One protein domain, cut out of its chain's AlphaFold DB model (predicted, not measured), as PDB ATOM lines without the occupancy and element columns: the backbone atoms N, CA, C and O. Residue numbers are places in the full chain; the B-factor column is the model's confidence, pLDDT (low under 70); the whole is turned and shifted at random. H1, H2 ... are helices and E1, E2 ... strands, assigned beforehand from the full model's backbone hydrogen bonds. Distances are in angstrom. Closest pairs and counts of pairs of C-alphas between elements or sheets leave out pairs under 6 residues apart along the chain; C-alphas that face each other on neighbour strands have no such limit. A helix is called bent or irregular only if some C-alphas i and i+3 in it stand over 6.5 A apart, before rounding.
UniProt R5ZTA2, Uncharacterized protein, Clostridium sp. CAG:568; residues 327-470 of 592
ATOM      1  N   SER A 327     135.838 225.057 222.810       65.88
ATOM      2  CA  SER A 327     135.327 226.242 223.517       65.88
ATOM      3  C   SER A 327     136.434 227.252 223.846       65.88
ATOM      4  O   SER A 327     136.134 228.355 224.297       65.88
ATOM      5  N   TYR A 328     137.698 226.866 223.649       67.56
ATOM      6  CA  TYR A 328     138.889 227.672 223.892       67.56
ATOM      7  C   TYR A 328     139.716 227.778 222.609       67.56
ATOM      8  O   TYR A 328     139.699 226.872 221.777       67.56
ATOM      9  N   HIS A 329     140.440 228.886 222.460       73.94
ATOM     10  CA  HIS A 329     141.400 229.076 221.379       73.94
ATOM     11  C   HIS A 329     142.789 228.669 221.855       73.94
ATOM     12  O   HIS A 329     143.226 229.078 222.934       73.94
ATOM     13  N   ASP A 330     143.494 227.901 221.030       80.00
ATOM     14  CA  ASP A 330     144.917 227.649 221.223       80.00
ATOM     15  C   ASP A 330     145.680 228.978 221.208       80.00
ATOM     16  O   ASP A 330     145.377 229.885 220.419       80.00
ATOM     17  N   PHE A 331     146.696 229.092 222.057       79.62
ATOM     18  CA  PHE A 331     147.542 230.281 222.134       79.62
ATOM     19  C   PHE A 331     148.995 229.914 222.418       79.62
ATOM     20  O   PHE A 331     149.307 228.813 222.865       79.62
ATOM     21  N   GLY A 332     149.911 230.837 222.159       77.12
ATOM     22  CA  GLY A 332     151.325 230.629 222.407       77.12
ATOM     23  C   GLY A 332     152.126 231.918 222.440       77.12
ATOM     24  O   GLY A 332     151.639 232.990 222.082       77.12
ATOM     25  N   TYR A 333     153.378 231.782 222.859       76.88
ATOM     26  CA  TYR A 333     154.357 232.858 222.958       76.88
ATOM     27  C   TYR A 333     155.637 232.436 222.245       76.88
ATOM     28  O   TYR A 333     156.090 231.306 222.417       76.88
ATOM     29  N   VAL A 334     156.232 233.318 221.444       77.38
ATOM     30  CA  VAL A 334     157.460 233.031 220.682       77.38
ATOM     31  C   VAL A 334     158.451 234.184 220.762       77.38
ATOM     32  O   VAL A 334     158.072 235.352 220.652       77.38
ATOM     33  N   LEU A 335     159.731 233.840 220.906       76.56
ATOM     34  CA  LEU A 335     160.849 234.750 220.706       76.56
ATOM     35  C   LEU A 335     161.102 234.932 219.204       76.56
ATOM     36  O   LEU A 335     161.476 233.999 218.493       76.56
ATOM     37  N   VAL A 336     160.932 236.159 218.726       78.31
ATOM     38  CA  VAL A 336     161.207 236.559 217.346       78.31
ATOM     39  C   VAL A 336     162.445 237.455 217.323       78.31
ATOM     40  O   VAL A 336     162.550 238.405 218.097       78.31
ATOM     41  N   LYS A 337     163.392 237.144 216.435       78.06
ATOM     42  CA  LYS A 337     164.699 237.809 216.353       78.06
ATOM     43  C   LYS A 337     164.602 239.199 215.696       78.06
ATOM     44  O   LYS A 337     163.744 239.452 214.846       78.06
ATOM     45  N   LYS A 338     165.506 240.113 216.054       78.94
ATOM     46  CA  LYS A 338     165.652 241.437 215.427       78.94
ATOM     47  C   LYS A 338     165.931 241.314 213.930       78.94
ATOM     48  O   LYS A 338     166.627 240.410 213.478       78.94
ATOM     49  N   GLY A 339     165.386 242.245 213.153       79.19
ATOM     50  CA  GLY A 339     165.418 242.224 211.691       79.19
ATOM     51  C   GLY A 339     164.310 241.393 211.035       79.19
ATOM     52  O   GLY A 339     164.043 241.609 209.854       79.19
ATOM     53  N   THR A 340     163.617 240.509 211.763       84.06
ATOM     54  CA  THR A 340     162.424 239.820 211.245       84.06
ATOM     55  C   THR A 340     161.295 240.820 210.972       84.06
ATOM     56  O   THR A 340     161.109 241.783 211.719       84.06
ATOM     57  N   GLU A 341     160.523 240.602 209.906       86.50
ATOM     58  CA  GLU A 341     159.296 241.350 209.624       86.50
ATOM     59  C   GLU A 341     158.081 240.584 210.152       86.50
ATOM     60  O   GLU A 341     157.785 239.477 209.708       86.50
ATOM     61  N   VAL A 342     157.371 241.179 211.112       82.94
ATOM     62  CA  VAL A 342     156.218 240.565 211.776       82.94
ATOM     63  C   VAL A 342     154.947 241.315 211.407       82.94
ATOM     64  O   VAL A 342     154.886 242.537 211.530       82.94
ATOM     65  N   THR A 343     153.904 240.583 211.005       86.75
ATOM     66  CA  THR A 343     152.537 241.117 210.906       86.75
ATOM     67  C   THR A 343     151.715 240.622 212.086       86.75
ATOM     68  O   THR A 343     151.457 239.424 212.189       86.75
ATOM     69  N   TYR A 344     151.295 241.542 212.954       83.25
ATOM     70  CA  TYR A 344     150.433 241.257 214.103       83.25
ATOM     71  C   TYR A 344     149.090 241.983 213.985       83.25
ATOM     72  O   TYR A 344     148.975 243.016 213.323       83.25
ATOM     73  N   TYR A 345     148.057 241.420 214.599       83.00
ATOM     74  CA  TYR A 345     146.655 241.757 214.379       83.00
ATOM     75  C   TYR A 345     146.084 242.445 215.620       83.00
ATOM     76  O   TYR A 345     145.546 241.819 216.523       83.00
ATOM     77  N   SER A 346     146.214 243.767 215.664       74.69
ATOM     78  CA  SER A 346     145.815 244.573 216.822       74.69
ATOM     79  C   SER A 346     144.308 244.852 216.888       74.69
ATOM     80  O   SER A 346     143.636 245.011 215.862       74.69
ATOM     81  N   LYS A 347     143.780 244.974 218.112       71.56
ATOM     82  CA  LYS A 347     142.393 245.390 218.370       71.56
ATOM     83  C   LYS A 347     142.144 246.803 217.841       71.56
ATOM     84  O   LYS A 347     142.956 247.710 218.015       71.56
ATOM     85  N   LYS A 348     140.989 246.999 217.207       68.38
ATOM     86  CA  LYS A 348     140.563 248.298 216.674       68.38
ATOM     87  C   LYS A 348     140.057 249.174 217.825       68.38
ATOM     88  O   LYS A 348     139.231 248.709 218.601       68.38
ATOM     89  N   ALA A 349     140.524 250.421 217.921       62.78
ATOM     90  CA  ALA A 349     140.293 251.286 219.088       62.78
ATOM     91  C   ALA A 349     138.808 251.483 219.468       62.78
ATOM     92  O   ALA A 349     138.497 251.647 220.643       62.78
ATOM     93  N   ASP A 350     137.904 251.428 218.485       67.44
ATOM     94  CA  ASP A 350     136.461 251.635 218.665       67.44
ATOM     95  C   ASP A 350     135.649 250.325 218.801       67.44
ATOM     96  O   ASP A 350     134.416 250.367 218.778       67.44
ATOM     97  N   TYR A 351     136.297 249.152 218.862       64.44
ATOM     98  CA  TYR A 351     135.611 247.853 218.824       64.44
ATOM     99  C   TYR A 351     135.486 247.206 220.210       64.44
ATOM    100  O   TYR A 351     136.474 246.958 220.898       64.44
ATOM    101  N   ASP A 352     134.247 246.909 220.602       64.25
ATOM    102  CA  ASP A 352     133.890 246.444 221.942       64.25
ATOM    103  C   ASP A 352     133.537 244.949 221.955       64.25
ATOM    104  O   ASP A 352     132.387 244.552 221.737       64.25
ATOM    105  N   TYR A 353     134.543 244.128 222.254       56.94
ATOM    106  CA  TYR A 353     134.429 242.671 222.357       56.94
ATOM    107  C   TYR A 353     133.536 242.187 223.508       56.94
ATOM    108  O   TYR A 353     133.082 241.047 223.468       56.94
ATOM    109  N   THR A 354     133.175 243.032 224.487       59.47
ATOM    110  CA  THR A 354     132.250 242.616 225.565       59.47
ATOM    111  C   THR A 354     130.847 242.280 225.047       59.47
ATOM    112  O   THR A 354     130.077 241.609 225.732       59.47
ATOM    113  N   LYS A 355     130.521 242.723 223.824       66.50
ATOM    114  CA  LYS A 355     129.259 242.428 223.133       66.50
ATOM    115  C   LYS A 355     129.297 241.113 222.343       66.50
ATOM    116  O   LYS A 355     128.287 240.419 222.318       66.50
ATOM    117  N   ASN A 356     130.449 240.770 221.755       66.81
ATOM    118  CA  ASN A 356     130.700 239.536 221.000       66.81
ATOM    119  C   ASN A 356     132.085 238.951 221.381       66.81
ATOM    120  O   ASN A 356     133.062 239.212 220.673       66.81
ATOM    121  N   PRO A 357     132.209 238.152 222.459       62.44
ATOM    122  CA  PRO A 357     133.509 237.596 222.865       62.44
ATOM    123  C   PRO A 357     134.147 236.675 221.809       62.44
ATOM    124  O   PRO A 357     135.364 236.629 221.679       62.44
ATOM    125  N   SER A 358     133.331 236.004 220.988       64.44
ATOM    126  CA  SER A 358     133.766 235.173 219.850       64.44
ATOM    127  C   SER A 358     134.569 235.918 218.781       64.44
ATOM    128  O   SER A 358     135.274 235.296 217.990       64.44
ATOM    129  N   ASP A 359     134.427 237.242 218.711       72.12
ATOM    130  CA  ASP A 359     135.019 238.039 217.639       72.12
ATOM    131  C   ASP A 359     136.473 238.428 217.977       72.12
ATOM    132  O   ASP A 359     137.197 238.899 217.099       72.12
ATOM    133  N   GLU A 360     136.912 238.219 219.228       69.12
ATOM    134  CA  GLU A 360     138.243 238.578 219.745       69.12
ATOM    135  C   GLU A 360     139.382 237.851 219.014       69.12
ATOM    136  O   GLU A 360     140.415 238.460 218.730       69.12
ATOM    137  N   TYR A 361     139.142 236.601 218.614       74.88
ATOM    138  CA  TYR A 361     140.096 235.727 217.922       74.88
ATOM    139  C   TYR A 361     139.857 235.658 216.396       74.88
ATOM    140  O   TYR A 361     140.558 234.954 215.665       74.88
ATOM    141  N   ASP A 362     138.890 236.416 215.861       80.00
ATOM    142  CA  ASP A 362     138.673 236.520 214.415       80.00
ATOM    143  C   ASP A 362     139.619 237.560 213.790       80.00
ATOM    144  O   ASP A 362     139.324 238.759 213.714       80.00
ATOM    145  N   LYS A 363     140.744 237.085 213.242       81.56
ATOM    146  CA  LYS A 363     141.732 237.927 212.544       81.56
ATOM    147  C   LYS A 363     141.189 238.732 211.357       81.56
ATOM    148  O   LYS A 363     141.860 239.657 210.908       81.56
ATOM    149  N   THR A 364     139.982 238.439 210.855       81.25
ATOM    150  CA  THR A 364     139.311 239.261 209.827       81.25
ATOM    151  C   THR A 364     138.661 240.532 210.391       81.25
ATOM    152  O   THR A 364     138.302 241.426 209.622       81.25
ATOM    153  N   LYS A 365     138.507 240.632 211.718       79.44
ATOM    154  CA  LYS A 365     137.983 241.808 212.441       79.44
ATOM    155  C   LYS A 365     139.093 242.731 212.954       79.44
ATOM    156  O   LYS A 365     138.866 243.932 213.117       79.44
ATOM    157  N   LEU A 366     140.277 242.169 213.197       80.25
ATOM    158  CA  LEU A 366     141.462 242.851 213.720       80.25
ATOM    159  C   LEU A 366     142.180 243.701 212.654       80.25
ATOM    160  O   LEU A 366     141.958 243.557 211.451       80.25
ATOM    161  N   VAL A 367     143.051 244.613 213.098       82.75
ATOM    162  CA  VAL A 367     143.843 245.496 212.227       82.75
ATOM    163  C   VAL A 367     145.265 244.939 212.077       82.75
ATOM    164  O   VAL A 367     146.036 245.018 213.042       82.75
ATOM    165  N   PRO A 368     145.650 244.410 210.897       86.94
ATOM    166  CA  PRO A 368     147.012 243.948 210.655       86.94
ATOM    167  C   PRO A 368     147.987 245.129 210.623       86.94
ATOM    168  O   PRO A 368     147.766 246.120 209.927       86.94
ATOM    169  N   THR A 369     149.083 244.999 211.362       82.50
ATOM    170  CA  THR A 369     150.205 245.940 211.397       82.50
ATOM    171  C   THR A 369     151.493 245.172 211.132       82.50
ATOM    172  O   THR A 369     151.904 244.340 211.940       82.50
ATOM    173  N   THR A 370     152.131 245.449 209.997       86.12
ATOM    174  CA  THR A 370     153.429 244.874 209.618       86.12
ATOM    175  C   THR A 370     154.564 245.775 210.097       86.12
ATOM    176  O   THR A 370     154.513 246.992 209.904       86.12
ATOM    177  N   LYS A 371     155.582 245.198 210.742       77.62
ATOM    178  CA  LYS A 371     156.710 245.936 211.323       77.62
ATOM    179  C   LYS A 371     157.977 245.076 211.371       77.62
ATOM    180  O   LYS A 371     157.948 243.954 211.869       77.62
ATOM    181  N   THR A 372     159.104 245.634 210.935       82.75
ATOM    182  CA  THR A 372     160.438 245.061 211.172       82.75
ATOM    183  C   THR A 372     160.846 245.243 212.636       82.75
ATOM    184  O   THR A 372     160.676 246.328 213.203       82.75
ATOM    185  N   LEU A 373     161.381 244.201 213.269       76.12
ATOM    186  CA  LEU A 373     161.776 244.252 214.676       76.12
ATOM    187  C   LEU A 373     163.141 244.929 214.862       76.12
ATOM    188  O   LEU A 373     164.135 244.503 214.283       76.12
ATOM    189  N   ASN A 374     163.207 245.947 215.725       72.75
ATOM    190  CA  ASN A 374     164.479 246.567 216.135       72.75
ATOM    191  C   ASN A 374     165.234 245.724 217.181       72.75
ATOM    192  O   ASN A 374     166.446 245.856 217.315       72.75
ATOM    193  N   TYR A 375     164.502 244.889 217.920       71.06
ATOM    194  CA  TYR A 375     164.968 244.106 219.062       71.06
ATOM    195  C   TYR A 375     164.464 242.677 218.943       71.06
ATOM    196  O   TYR A 375     163.426 242.442 218.324       71.06
ATOM    197  N   ASP A 376     165.189 241.749 219.560       74.12
ATOM    198  CA  ASP A 376     164.665 240.419 219.837       74.12
ATOM    199  C   ASP A 376     163.453 240.599 220.783       74.12
ATOM    200  O   ASP A 376     163.499 241.433 221.694       74.12
ATOM    201  N   ALA A 377     162.323 239.938 220.516       74.31
ATOM    202  CA  ALA A 377     161.039 240.281 221.138       74.31
ATOM    203  C   ALA A 377     160.073 239.099 221.284       74.31
ATOM    204  O   ALA A 377     160.034 238.208 220.439       74.31
ATOM    205  N   CYS A 378     159.237 239.141 222.322       75.06
ATOM    206  CA  CYS A 378     158.173 238.170 222.556       75.06
ATOM    207  C   CYS A 378     156.859 238.601 221.876       75.06
ATOM    208  O   CYS A 378     156.365 239.718 222.083       75.06
ATOM    209  N   TYR A 379     156.282 237.692 221.089       77.94
ATOM    210  CA  TYR A 379     154.977 237.839 220.442       77.94
ATOM    211  C   TYR A 379     153.996 236.768 220.919       77.94
ATOM    212  O   TYR A 379     154.350 235.591 220.990       77.94
ATOM    213  N   GLY A 380     152.761 237.191 221.195       79.88
ATOM    214  CA  GLY A 380     151.617 236.308 221.406       79.88
ATOM    215  C   GLY A 380     150.976 235.927 220.075       79.88
ATOM    216  O   GLY A 380     150.879 236.760 219.167       79.88
ATOM    217  N   PHE A 381     150.594 234.660 219.948       84.19
ATOM    218  CA  PHE A 381     149.852 234.131 218.809       84.19
ATOM    219  C   PHE A 381     148.692 233.244 219.252       84.19
ATOM    220  O   PHE A 381     148.750 232.612 220.303       84.19
ATOM    221  N   THR A 382     147.658 233.156 218.417       86.69
ATOM    222  CA  THR A 382     146.433 232.390 218.685       86.69
ATOM    223  C   THR A 382     145.852 231.769 217.408       86.69
ATOM    224  O   THR A 382     146.240 232.153 216.299       86.69
ATOM    225  N   THR A 383     144.954 230.787 217.536       86.00
ATOM    226  CA  THR A 383     144.208 230.203 216.411       86.00
ATOM    227  C   THR A 383     142.957 231.004 216.058       86.00
ATOM    228  O   THR A 383     142.112 231.297 216.902       86.00
ATOM    229  N   ASP A 384     142.785 231.303 214.766       84.25
ATOM    230  CA  ASP A 384     141.520 231.836 214.256       84.25
ATOM    231  C   ASP A 384     140.400 230.782 214.234       84.25
ATOM    232  O   ASP A 384     140.633 229.584 214.388       84.25
ATOM    233  N   ASN A 385     139.172 231.227 213.953       79.56
ATOM    234  CA  ASN A 385     137.970 230.384 213.839       79.56
ATOM    235  C   ASN A 385     138.041 229.262 212.771       79.56
ATOM    236  O   ASN A 385     137.086 228.502 212.626       79.56
ATOM    237  N   ASN A 386     139.134 229.154 212.005       81.31
ATOM    238  CA  ASN A 386     139.396 228.076 211.048       81.31
ATOM    239  C   ASN A 386     140.663 227.265 211.412       81.31
ATOM    240  O   ASN A 386     141.144 226.491 210.585       81.31
ATOM    241  N   GLY A 387     141.224 227.454 212.614       78.94
ATOM    242  CA  GLY A 387     142.407 226.750 213.119       78.94
ATOM    243  C   GLY A 387     143.759 227.289 212.634       78.94
ATOM    244  O   GLY A 387     144.771 226.618 212.812       78.94
ATOM    245  N   ASN A 388     143.820 228.473 212.009       86.00
ATOM    246  CA  ASN A 388     145.096 229.032 211.540       86.00
ATOM    247  C   ASN A 388     145.727 229.929 212.605       86.00
ATOM    248  O   ASN A 388     145.083 230.870 213.070       86.00
ATOM    249  N   LEU A 389     147.012 229.718 212.887       88.12
ATOM    250  CA  LEU A 389     147.796 230.591 213.760       88.12
ATOM    251  C   LEU A 389     147.964 232.000 213.162       88.12
ATOM    252  O   LEU A 389     148.123 232.167 211.946       88.12
ATOM    253  N   PHE A 390     147.939 233.017 214.022       88.25
ATOM    254  CA  PHE A 390     148.314 234.398 213.709       88.25
ATOM    255  C   PHE A 390     148.778 235.131 214.976       88.25
ATOM    256  O   PHE A 390     148.368 234.775 216.076       88.25
ATOM    257  N   PHE A 391     149.613 236.166 214.835       87.25
ATOM    258  CA  PHE A 391     150.005 237.015 215.966       87.25
ATOM    259  C   PHE A 391     148.890 237.992 216.334       87.25
ATOM    260  O   PHE A 391     148.545 238.849 215.522       87.25
ATOM    261  N   ASP A 392     148.363 237.913 217.547       80.06
ATOM    262  CA  ASP A 392     147.345 238.813 218.099       80.06
ATOM    263  C   ASP A 392     147.949 239.867 219.046       80.06
ATOM    264  O   ASP A 392     147.456 240.998 219.120       80.06
ATOM    265  N   TYR A 393     149.061 239.538 219.715       70.88
ATOM    266  CA  TYR A 393     149.660 240.381 220.750       70.88
ATOM    267  C   TYR A 393     151.173 240.599 220.597       70.88
ATOM    268  O   TYR A 393     151.923 239.740 220.137       70.88
ATOM    269  N   PHE A 394     151.643 241.766 221.040       69.56
ATOM    270  CA  PHE A 394     153.062 242.089 221.210       69.56
ATOM    271  C   PHE A 394     153.318 242.348 222.693       69.56
ATOM    272  O   PHE A 394     152.824 243.340 223.229       69.56
ATOM    273  N   HIS A 395     154.094 241.479 223.340       64.50
ATOM    274  CA  HIS A 395     154.441 241.633 224.755       64.50
ATOM    275  C   HIS A 395     155.508 242.715 224.943       64.50
ATOM    276  O   HIS A 395     155.318 243.706 225.657       64.50
ATOM    277  N   GLY A 396     156.626 242.561 224.236       63.94
ATOM    278  CA  GLY A 396     157.726 243.506 224.302       63.94
ATOM    279  C   GLY A 396     159.025 242.971 223.702       63.94
ATOM    280  O   GLY A 396     159.117 241.790 223.369       63.94
ATOM    281  N   PRO A 397     160.046 243.836 223.571       66.69
ATOM    282  CA  PRO A 397     161.433 243.389 223.440       66.69
ATOM    283  C   PRO A 397     161.852 242.560 224.666       66.69
ATOM    284  O   PRO A 397     161.312 242.779 225.753       66.69
ATOM    285  N   VAL A 398     162.832 241.672 224.500       63.81
ATOM    286  CA  VAL A 398     163.480 240.919 225.593       63.81
ATOM    287  C   VAL A 398     164.879 241.468 225.897       63.81
ATOM    288  O   VAL A 398     165.437 242.234 225.105       63.81
ATOM    289  N   GLU A 399     165.463 241.086 227.035       58.44
ATOM    290  CA  GLU A 399     166.867 241.401 227.322       58.44
ATOM    291  C   GLU A 399     167.819 240.561 226.451       58.44
ATOM    292  O   GLU A 399     167.544 239.400 226.158       58.44
ATOM    293  N   THR A 400     168.940 241.154 226.032       60.34
ATOM    294  CA  THR A 400     170.041 240.501 225.292       60.34
ATOM    295  C   THR A 400     171.378 241.159 225.652       60.34
ATOM    296  O   THR A 400     171.393 242.166 226.368       60.34
ATOM    297  N   GLU A 401     172.511 240.697 225.115       56.62
ATOM    298  CA  GLU A 401     173.755 241.492 225.045       56.62
ATOM    299  C   GLU A 401     173.511 242.934 224.545       56.62
ATOM    300  O   GLU A 401     174.110 243.888 225.041       56.62
ATOM    301  N   THR A 402     172.614 243.100 223.566       60.81
ATOM    302  CA  THR A 402     172.397 244.355 222.822       60.81
ATOM    303  C   THR A 402     171.226 245.210 223.312       60.81
ATOM    304  O   THR A 402     170.935 246.251 222.719       60.81
ATOM    305  N   THR A 403     170.502 244.785 224.344       65.44
ATOM    306  CA  THR A 403     169.286 245.465 224.820       65.44
ATOM    307  C   THR A 403     169.134 245.212 226.307       65.44
ATOM    308  O   THR A 403     169.007 244.058 226.703       65.44
ATOM    309  N   LYS A 404     169.177 246.271 227.124       69.38
ATOM    310  CA  LYS A 404     169.206 246.165 228.592       69.38
ATOM    311  C   LYS A 404     168.053 246.904 229.254       69.38
ATOM    312  O   LYS A 404     167.716 248.019 228.853       69.38
ATOM    313  N   TYR A 405     167.483 246.288 230.284       71.12
ATOM    314  CA  TYR A 405     166.495 246.916 231.149       71.12
ATOM    315  C   TYR A 405     167.154 247.857 232.167       71.12
ATOM    316  O   TYR A 405     168.316 247.689 232.538       71.12
ATOM    317  N   ASN A 406     166.406 248.865 232.617       71.81
ATOM    318  CA  ASN A 406     166.792 249.732 233.725       71.81
ATOM    319  C   ASN A 406     165.576 250.007 234.622       71.81
ATOM    320  O   ASN A 406     164.532 250.438 234.132       71.81
ATOM    321  N   GLU A 407     165.735 249.767 235.924       78.69
ATOM    322  CA  GLU A 407     164.701 249.916 236.963       78.69
ATOM    323  C   GLU A 407     165.130 250.869 238.094       78.69
ATOM    324  O   GLU A 407     164.513 250.904 239.156       78.69
ATOM    325  N   GLU A 408     166.196 251.649 237.887       81.50
ATOM    326  CA  GLU A 408     166.815 252.487 238.930       81.50
ATOM    327  C   GLU A 408     165.989 253.744 239.270       81.50
ATOM    328  O   GLU A 408     166.244 254.407 240.276       81.50
ATOM    329  N   TYR A 409     164.985 254.068 238.449       84.31
ATOM    330  CA  TYR A 409     164.174 255.283 238.536       84.31
ATOM    331  C   TYR A 409     162.693 254.951 238.739       84.31
ATOM    332  O   TYR A 409     162.156 254.050 238.096       84.31
ATOM    333  N   GLU A 410     161.990 255.704 239.594       84.56
ATOM    334  CA  GLU A 410     160.565 255.450 239.838       84.56
ATOM    335  C   GLU A 410     159.671 256.008 238.716       84.56
ATOM    336  O   GLU A 410     158.727 255.330 238.311       84.56
ATOM    337  N   TYR A 411     159.971 257.195 238.173       86.50
ATOM    338  CA  TYR A 411     159.207 257.838 237.095       86.50
ATOM    339  C   TYR A 411     160.104 258.293 235.931       86.50
ATOM    340  O   TYR A 411     161.267 258.652 236.103       86.50
ATOM    341  N   LEU A 412     159.525 258.394 234.727       87.44
ATOM    342  CA  LEU A 412     160.226 258.796 233.490       87.44
ATOM    343  C   LEU A 412     160.955 260.156 233.586       87.44
ATOM    344  O   LEU A 412     161.938 260.398 232.888       87.44
ATOM    345  N   LYS A 413     160.452 261.057 234.438       87.56
ATOM    346  CA  LYS A 413     161.012 262.396 234.686       87.56
ATOM    347  C   LYS A 413     162.293 262.378 235.528       87.56
ATOM    348  O   LYS A 413     163.047 263.346 235.475       87.56
ATOM    349  N   ASP A 414     162.517 261.310 236.292       89.94
ATOM    350  CA  ASP A 414     163.621 261.211 237.247       89.94
ATOM    351  C   ASP A 414     164.937 260.830 236.540       89.94
ATOM    352  O   ASP A 414     166.012 261.075 237.078       89.94
ATOM    353  N   ILE A 415     164.848 260.295 235.311       89.88
ATOM    354  CA  ILE A 415     165.974 259.849 234.476       89.88
ATOM    355  C   ILE A 415     166.778 261.065 233.952       89.88
ATOM    356  O   ILE A 415     166.287 261.793 233.066       89.88
ATOM    357  N   PRO A 416     168.024 261.293 234.419       88.12
ATOM    358  CA  PRO A 416     168.833 262.443 234.020       88.12
ATOM    359  C   PRO A 416     169.254 262.379 232.551       88.12
ATOM    360  O   PRO A 416     169.484 261.308 231.998       88.12
ATOM    361  N   GLU A 417     169.421 263.535 231.903       85.81
ATOM    362  CA  GLU A 417     169.800 263.600 230.479       85.81
ATOM    363  C   GLU A 417     171.154 262.962 230.160       85.81
ATOM    364  O   GLU A 417     171.330 262.432 229.067       85.81
ATOM    365  N   SER A 418     172.072 262.938 231.125       86.06
ATOM    366  CA  SER A 418     173.359 262.244 231.037       86.06
ATOM    367  C   SER A 418     173.254 260.716 230.975       86.06
ATOM    368  O   SER A 418     174.231 260.062 230.620       86.06
ATOM    369  N   GLU A 419     172.104 260.141 231.333       83.25
ATOM    370  CA  GLU A 419     171.937 258.694 231.524       83.25
ATOM    371  C   GLU A 419     170.976 258.056 230.509       83.25
ATOM    372  O   GLU A 419     170.872 256.829 230.450       83.25
ATOM    373  N   ARG A 420     170.336 258.874 229.658       88.38
ATOM    374  CA  ARG A 420     169.437 258.450 228.570       88.38
ATOM    375  C   ARG A 420     170.231 257.868 227.394       88.38
ATOM    376  O   ARG A 420     171.016 258.573 226.762       88.38
ATOM    377  N   LYS A 421     170.011 256.589 227.082       83.62
ATOM    378  CA  LYS A 421     170.764 255.808 226.085       83.62
ATOM    379  C   LYS A 421     169.816 255.123 225.095       83.62
ATOM    380  O   LYS A 421     168.760 254.632 225.486       83.62
ATOM    381  N   GLU A 422     170.221 255.058 223.827       80.62
ATOM    382  CA  GLU A 422     169.563 254.208 222.819       80.62
ATOM    383  C   GLU A 422     169.769 252.726 223.179       80.62
ATOM    384  O   GLU A 422     170.825 252.357 223.698       80.62
ATOM    385  N   ASN A 423     168.783 251.870 222.885       72.44
ATOM    386  CA  ASN A 423     168.777 250.433 223.227       72.44
ATOM    387  C   ASN A 423     168.759 250.101 224.737       72.44
ATOM    388  O   ASN A 423     168.964 248.946 225.118       72.44
ATOM    389  N   VAL A 424     168.466 251.086 225.593       78.81
ATOM    390  CA  VAL A 424     168.112 250.864 227.004       78.81
ATOM    391  C   VAL A 424     166.607 251.050 227.184       78.81
ATOM    392  O   VAL A 424     166.010 251.998 226.669       78.81
ATOM    393  N   LEU A 425     166.004 250.112 227.909       77.56
ATOM    394  CA  LEU A 425     164.572 250.006 228.154       77.56
ATOM    395  C   LEU A 425     164.282 250.352 229.615       77.56
ATOM    396  O   LEU A 425     164.459 249.537 230.517       77.56
ATOM    397  N   TYR A 426     163.846 251.584 229.835       80.94
ATOM    398  CA  TYR A 426     163.573 252.136 231.153       80.94
ATOM    399  C   TYR A 426     162.171 251.727 231.593       80.94
ATOM    400  O   TYR A 426     161.181 252.003 230.909       80.94
ATOM    401  N   ILE A 427     162.098 251.061 232.736       79.50
ATOM    402  CA  ILE A 427     160.878 250.553 233.353       79.50
ATOM    403  C   ILE A 427     160.535 251.490 234.505       79.50
ATOM    404  O   ILE A 427     161.217 251.526 235.524       79.50
ATOM    405  N   VAL A 428     159.470 252.263 234.327       80.69
ATOM    406  CA  VAL A 428     159.086 253.346 235.241       80.69
ATOM    407  C   VAL A 428     157.578 253.351 235.456       80.69
ATOM    408  O   VAL A 428     156.821 252.888 234.603       80.69
ATOM    409  N   LYS A 429     157.106 253.881 236.583       80.44
ATOM    410  CA  LYS A 429     155.673 254.062 236.836       80.44
ATOM    411  C   LYS A 429     155.099 255.159 235.938       80.44
ATOM    412  O   LYS A 429     155.706 256.216 235.751       80.44
ATOM    413  N   GLU A 430     153.898 254.931 235.417       81.00
ATOM    414  CA  GLU A 430     153.108 255.969 234.749       81.00
ATOM    415  C   GLU A 430     152.469 256.897 235.798       81.00
ATOM    416  O   GLU A 430     151.861 256.424 236.762       81.00
ATOM    417  N   GLU A 431     152.644 258.218 235.652       79.81
ATOM    418  CA  GLU A 431     152.293 259.192 236.697       79.81
ATOM    419  C   GLU A 431     150.819 259.112 237.122       79.81
ATOM    420  O   GLU A 431     149.909 259.083 236.297       79.81
ATOM    421  N   GLY A 432     150.580 259.104 238.438       76.06
ATOM    422  CA  GLY A 432     149.239 258.934 239.008       76.06
ATOM    423  C   GLY A 432     148.735 257.485 239.029       76.06
ATOM    424  O   GLY A 432     147.605 257.252 239.457       76.06
ATOM    425  N   THR A 433     149.553 256.511 238.616       73.31
ATOM    426  CA  THR A 433     149.233 255.077 238.643       73.31
ATOM    427  C   THR A 433     150.301 254.273 239.395       73.31
ATOM    428  O   THR A 433     151.403 254.755 239.649       73.31
ATOM    429  N   ASN A 434     149.992 253.009 239.700       67.31
ATOM    430  CA  ASN A 434     150.976 252.017 240.157       67.31
ATOM    431  C   ASN A 434     151.484 251.111 239.012       67.31
ATOM    432  O   ASN A 434     152.121 250.096 239.278       67.31
ATOM    433  N   ILE A 435     151.183 251.435 237.749       63.88
ATOM    434  CA  ILE A 435     151.499 250.594 236.587       63.88
ATOM    435  C   ILE A 435     152.922 250.912 236.116       63.88
ATOM    436  O   ILE A 435     153.209 252.057 235.762       63.88
ATOM    437  N   LYS A 436     153.806 249.905 236.082       65.06
ATOM    438  CA  LYS A 436     155.130 250.008 235.446       65.06
ATOM    439  C   LYS A 436     155.003 249.883 233.919       65.06
ATOM    440  O   LYS A 436     154.314 249.007 233.397       65.06
ATOM    441  N   VAL A 437     155.693 250.763 233.202       71.81
ATOM    442  CA  VAL A 437     155.604 250.973 231.751       71.81
ATOM    443  C   VAL A 437     157.014 251.056 231.167       71.81
ATOM    444  O   VAL A 437     157.898 251.670 231.762       71.81
ATOM    445  N   VAL A 438     157.220 250.450 229.994       74.94
ATOM    446  CA  VAL A 438     158.527 250.384 229.323       74.94
ATOM    447  C   VAL A 438     158.681 251.532 228.323       74.94
ATOM    448  O   VAL A 438     157.851 251.692 227.419       74.94
ATOM    449  N   TYR A 439     159.768 252.292 228.447       81.31
ATOM    450  CA  TYR A 439     160.142 253.402 227.568       81.31
ATOM    451  C   TYR A 439     161.565 253.248 227.014       81.31
ATOM    452  O   TYR A 439     162.482 252.847 227.721       81.31
ATOM    453  N   GLU A 440     161.769 253.642 225.759       83.75
ATOM    454  CA  GLU A 440     163.085 253.736 225.111       83.75
ATOM    455  C   GLU A 440     163.397 255.204 224.774       83.75
ATOM    456  O   GLU A 440     162.505 255.942 224.339       83.75
ATOM    457  N   TRP A 441     164.653 255.636 224.920       85.19
ATOM    458  CA  TRP A 441     165.117 256.936 224.427       85.19
ATOM    459  C   TRP A 441     165.737 256.790 223.035       85.19
ATOM    460  O   TRP A 441     166.818 256.222 222.907       85.19
ATOM    461  N   LYS A 442     165.089 257.326 221.990       84.25
ATOM    462  CA  LYS A 442     165.595 257.214 220.608       84.25
ATOM    463  C   LYS A 442     165.284 258.400 219.706       84.25
ATOM    464  O   LYS A 442     164.467 259.261 220.035       84.25
ATOM    465  N   LYS A 443     165.929 258.425 218.537       81.81
ATOM    466  CA  LYS A 443     165.693 259.414 217.475       81.81
ATOM    467  C   LYS A 443     164.263 259.325 216.930       81.81
ATOM    468  O   LYS A 443     163.736 258.245 216.663       81.81
ATOM    469  N   SER A 444     163.646 260.487 216.744       70.25
ATOM    470  CA  SER A 444     162.269 260.655 216.283       70.25
ATOM    471  C   SER A 444     162.244 260.915 214.772       70.25
ATOM    472  O   SER A 444     162.298 262.055 214.302       70.25
ATOM    473  N   GLY A 445     162.204 259.831 213.991       65.44
ATOM    474  CA  GLY A 445     162.237 259.874 212.527       65.44
ATOM    475  C   GLY A 445     163.577 260.362 211.957       65.44
ATOM    476  O   GLY A 445     164.624 260.244 212.585       65.44
ATOM    477  N   ASN A 446     163.551 260.934 210.748       59.09
ATOM    478  CA  ASN A 446     164.754 261.296 209.975       59.09
ATOM    479  C   ASN A 446     165.444 262.597 210.453       59.09
ATOM    480  O   ASN A 446     165.997 263.343 209.641       59.09
ATOM    481  N   LYS A 447     165.370 262.921 211.747       54.66
ATOM    482  CA  LYS A 447     165.994 264.100 212.367       54.66
ATOM    483  C   LYS A 447     166.677 263.694 213.668       54.66
ATOM    484  O   LYS A 447     166.212 262.807 214.369       54.66
ATOM    485  N   GLU A 448     167.736 264.407 214.041       64.44
ATOM    486  CA  GLU A 448     168.504 264.155 215.275       64.44
ATOM    487  C   GLU A 448     167.791 264.620 216.564       64.44
ATOM    488  O   GLU A 448     168.404 264.806 217.609       64.44
ATOM    489  N   THR A 449     166.474 264.808 216.498       74.69
ATOM    490  CA  THR A 449     165.600 265.069 217.641       74.69
ATOM    491  C   THR A 449     165.272 263.760 218.346       74.69
ATOM    492  O   THR A 449     164.588 262.914 217.773       74.69
ATOM    493  N   TYR A 450     165.730 263.602 219.585       80.19
ATOM    494  CA  TYR A 450     165.409 262.450 220.427       80.19
ATOM    495  C   TYR A 450     164.071 262.622 221.160       80.19
ATOM    496  O   TYR A 450     163.647 263.741 221.454       80.19
ATOM    497  N   SER A 451     163.413 261.505 221.463       83.69
ATOM    498  CA  SER A 451     162.156 261.454 222.211       83.69
ATOM    499  C   SER A 451     161.987 260.121 222.937       83.69
ATOM    500  O   SER A 451     162.420 259.082 222.436       83.69
ATOM    501  N   TRP A 452     161.275 260.139 224.064       84.69
ATOM    502  CA  TRP A 452     160.787 258.928 224.720       84.69
ATOM    503  C   TRP A 452     159.734 258.216 223.862       84.69
ATOM    504  O   TRP A 452     158.745 258.827 223.454       84.69
ATOM    505  N   ALA A 453     159.920 256.919 223.629       79.44
ATOM    506  CA  ALA A 453     158.963 256.049 222.954       79.44
ATOM    507  C   ALA A 453     158.470 254.961 223.918       79.44
ATOM    508  O   ALA A 453     159.259 254.135 224.372       79.44
ATOM    509  N   ARG A 454     157.165 254.944 224.217       76.56
ATOM    510  CA  ARG A 454     156.514 253.868 224.985       76.56
ATOM    511  C   ARG A 454     156.494 252.584 224.151       76.56
ATOM    512  O   ARG A 454     156.074 252.633 222.996       76.56
ATOM    513  N   TYR A 455     156.908 251.460 224.731       65.81
ATOM    514  CA  TYR A 455     156.830 250.139 224.091       65.81
ATOM    515  C   TYR A 455     155.606 249.351 224.545       65.81
ATOM    516  O   TYR A 455     154.820 248.918 223.707       65.81
ATOM    517  N   SER A 456     155.417 249.200 225.855       59.59
ATOM    518  CA  SER A 456     154.281 248.480 226.433       59.59
ATOM    519  C   SER A 456     154.006 248.942 227.870       59.59
ATOM    520  O   SER A 456     154.873 249.509 228.535       59.59
ATOM    521  N   GLY A 457     152.774 248.750 228.351       52.22
ATOM    522  CA  GLY A 457     152.367 249.014 229.742       52.22
ATOM    523  C   GLY A 457     152.390 247.753 230.608       52.22
ATOM    524  O   GLY A 457     151.456 247.527 231.366       52.22
ATOM    525  N   TRP A 458     153.376 246.888 230.374       49.59
ATOM    526  CA  TRP A 458     153.244 245.435 230.532       49.59
ATOM    527  C   TRP A 458     154.183 244.822 231.587       49.59
ATOM    528  O   TRP A 458     154.200 243.613 231.769       49.59
ATOM    529  N   TYR A 459     154.974 245.632 232.302       43.06
ATOM    530  CA  TYR A 459     156.111 245.113 233.073       43.06
ATOM    531  C   TYR A 459     155.759 244.035 234.123       43.06
ATOM    532  O   TYR A 459     156.593 243.178 234.394       43.06
ATOM    533  N   ASN A 460     154.543 244.033 234.681       39.25
ATOM    534  CA  ASN A 460     154.102 243.014 235.647       39.25
ATOM    535  C   ASN A 460     154.322 241.568 235.153       39.25
ATOM    536  O   ASN A 460     154.553 240.679 235.966       39.25
ATOM    537  N   ASP A 461     154.304 241.362 233.835       37.47
ATOM    538  CA  ASP A 461     154.432 240.062 233.183       37.47
ATOM    539  C   ASP A 461     155.861 239.805 232.644       37.47
ATOM    540  O   ASP A 461     156.162 238.703 232.186       37.47
ATOM    541  N   VAL A 462     156.776 240.790 232.696       36.22
ATOM    542  CA  VAL A 462     158.178 240.637 232.233       36.22
ATOM    543  C   VAL A 462     158.906 239.560 233.043       36.22
ATOM    544  O   VAL A 462     159.699 238.803 232.487       36.22
ATOM    545  N   GLY A 463     158.552 239.399 234.322       33.84
ATOM    546  CA  GLY A 463     159.025 238.304 235.178       33.84
ATOM    547  C   GLY A 463     158.597 236.894 234.741       33.84
ATOM    548  O   GLY A 463     158.941 235.933 235.423       33.84
ATOM    549  N   ALA A 464     157.857 236.740 233.635       37.81
ATOM    550  CA  ALA A 464     157.524 235.444 233.044       37.81
ATOM    551  C   ALA A 464     158.506 234.978 231.940       37.81
ATOM    552  O   ALA A 464     158.381 233.845 231.463       37.81
ATOM    553  N   PHE A 465     159.504 235.787 231.548       41.31
ATOM    554  CA  PHE A 465     160.444 235.454 230.462       41.31
ATOM    555  C   PHE A 465     161.909 235.733 230.839       41.31
ATOM    556  O   PHE A 465     162.297 236.887 231.006       41.31
ATOM    557  N   TYR A 466     162.745 234.692 230.920       35.94
ATOM    558  CA  TYR A 466     164.203 234.842 230.966       35.94
ATOM    559  C   TYR A 466     164.763 234.544 229.580       35.94
ATOM    560  O   TYR A 466     164.528 233.466 229.043       35.94
ATOM    561  N   VAL A 467     165.510 235.475 228.995       35.25
ATOM    562  CA  VAL A 467     166.247 235.227 227.753       35.25
ATOM    563  C   VAL A 467     167.708 235.548 228.007       35.25
ATOM    564  O   VAL A 467     168.037 236.638 228.473       35.25
ATOM    565  N   ASN A 468     168.575 234.585 227.714       33.16
ATOM    566  CA  ASN A 468     170.005 234.816 227.559       33.16
ATOM    567  C   ASN A 468     170.393 234.561 226.099       33.16
ATOM    568  O   ASN A 468     169.584 234.102 225.292       33.16
ATOM    569  N   ASP A 469     171.645 234.829 225.750       26.78
ATOM    570  CA  ASP A 469     172.130 234.806 224.365       26.78
ATOM    571  C   ASP A 469     172.250 233.380 223.761       26.78
ATOM    572  O   ASP A 469     172.852 233.189 222.705       26.78
ATOM    573  N   ILE A 470     171.671 232.372 224.433       28.33
ATOM    574  CA  ILE A 470     171.687 230.942 224.089       28.33
ATOM    575  C   ILE A 470     170.280 230.298 224.199       28.33
ATOM    576  O   ILE A 470     170.001 229.323 223.499       28.33
TER     577      ILE A 470
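AT A GLANCE: This is residues 327 to 470 of the 592 residues of an uncharacterized protein of Clostridium sp. CAG:568 (UniProt R5ZTA2). Two strand-built lobes stand side by side. In the first, the hairpin of E2 and E3 lies beside the E5 edge of the three-stranded sheet E1 E4 E5; the second is the strongly twisted four-stranded sheet E6 E7 E8 E9, and the little helix H1 lies at the seam, followed by the short end strand E10. The printed part has 144 residues, with one named helix and ten named strands in the order E1 E2 E3 E4 E5 E6 E7 E8 E9 H1 E10; it is mostly strand, though under half of the residues are in named elements. The sheets E1 E4 E5 and E2 E3 are antiparallel, and E6 E7 E8 E9 is mixed. The whole is only just compact, close to loose, with a radius of gyration of the C-alphas of 17.0 A and spans of 52 by 38 by 33 A.

HOW THE PARTS SIT: Start at E1, residues 331 to 336, an edge strand antiparallel to the inner strand E4, residues 377 to 383; N 332 and O 381 are 2.8 A apart, within hydrogen-bond range. On the other side of E4 is E5, residues 389 to 397, the other edge strand, which bends by 63 degrees at residue 393. E4 and E5 form a hairpin, with N 380 and O 393 at 2.9 A. Look next at the hairpin of E2, residues 341 to 346, and E3, residues 367 to 372, where N 344 and O 369 are 3.0 A apart. E2 and E5 have 12 pairs of C-alphas within 8 A, the closest being those of Tyr 344 and Phe 391, at 4.7 A. E3 and E5 are apart. Move on to E6, residues 404 to 406, parallel to E7, residues 424 to 429, with N 425 and O 404 at 2.9 A. E7, E8, residues 436 to 443, and E9, residues 450 to 456, form a meander, each strand the antiparallel neighbour of the one before; N 426 and O 439 are 2.8 A apart, and N 440 and O 453 are 2.9 A apart. E5 and E9 have 3 pairs of C-alphas within 8 A, the closest being those of Gly 396 and Ser 456, at 6.4 A. H1, residues 459 to 464, only grazes the sheet E6 E7 E8 E9, with its residues 459 to 460, and only grazes E1 E4 E5, with its residues 459 to 462. H1 has 0 of 2 O i to N i+4 pairs within hydrogen-bond range, and 2 of 3 O i to N i+3 pairs. E10, residues 465 to 468, pairs with no named strand and meets H1 only through their link.

IN THESE COORDINATES: Find C-alpha 331 at (147.542, 230.281, 222.134), where E1 begins; it runs 15.8 A. E2 measures 15.6 A, E3 16.6 A, E4 20.2 A and E5 21.1 A. E6 spans 6.7 A and E7 16.2 A. Find C-alpha 436 at (155.130, 250.008, 235.446); from there E8 runs 22.9 A, and E9 follows with 18.8 A. H1, 9.8 A long, is irregular, but only just: C-alphas 460 and 463 are 6.8 A apart. E10, 10.0 A, ends at C-alpha 468, at (170.005, 234.816, 227.559).

THE WHOLE: The two C-alphas farthest apart are those of Ser 327 and Ser 418, 52.9 A. The printed part has no cut. The links from E2 to E3, 20 residues, and from E6 to E7, 17 residues, are long. The mean pLDDT of the printed part is 72.4; 48 residues are under 70, among them 348 to 358, 394 to 404 and 455 to 470.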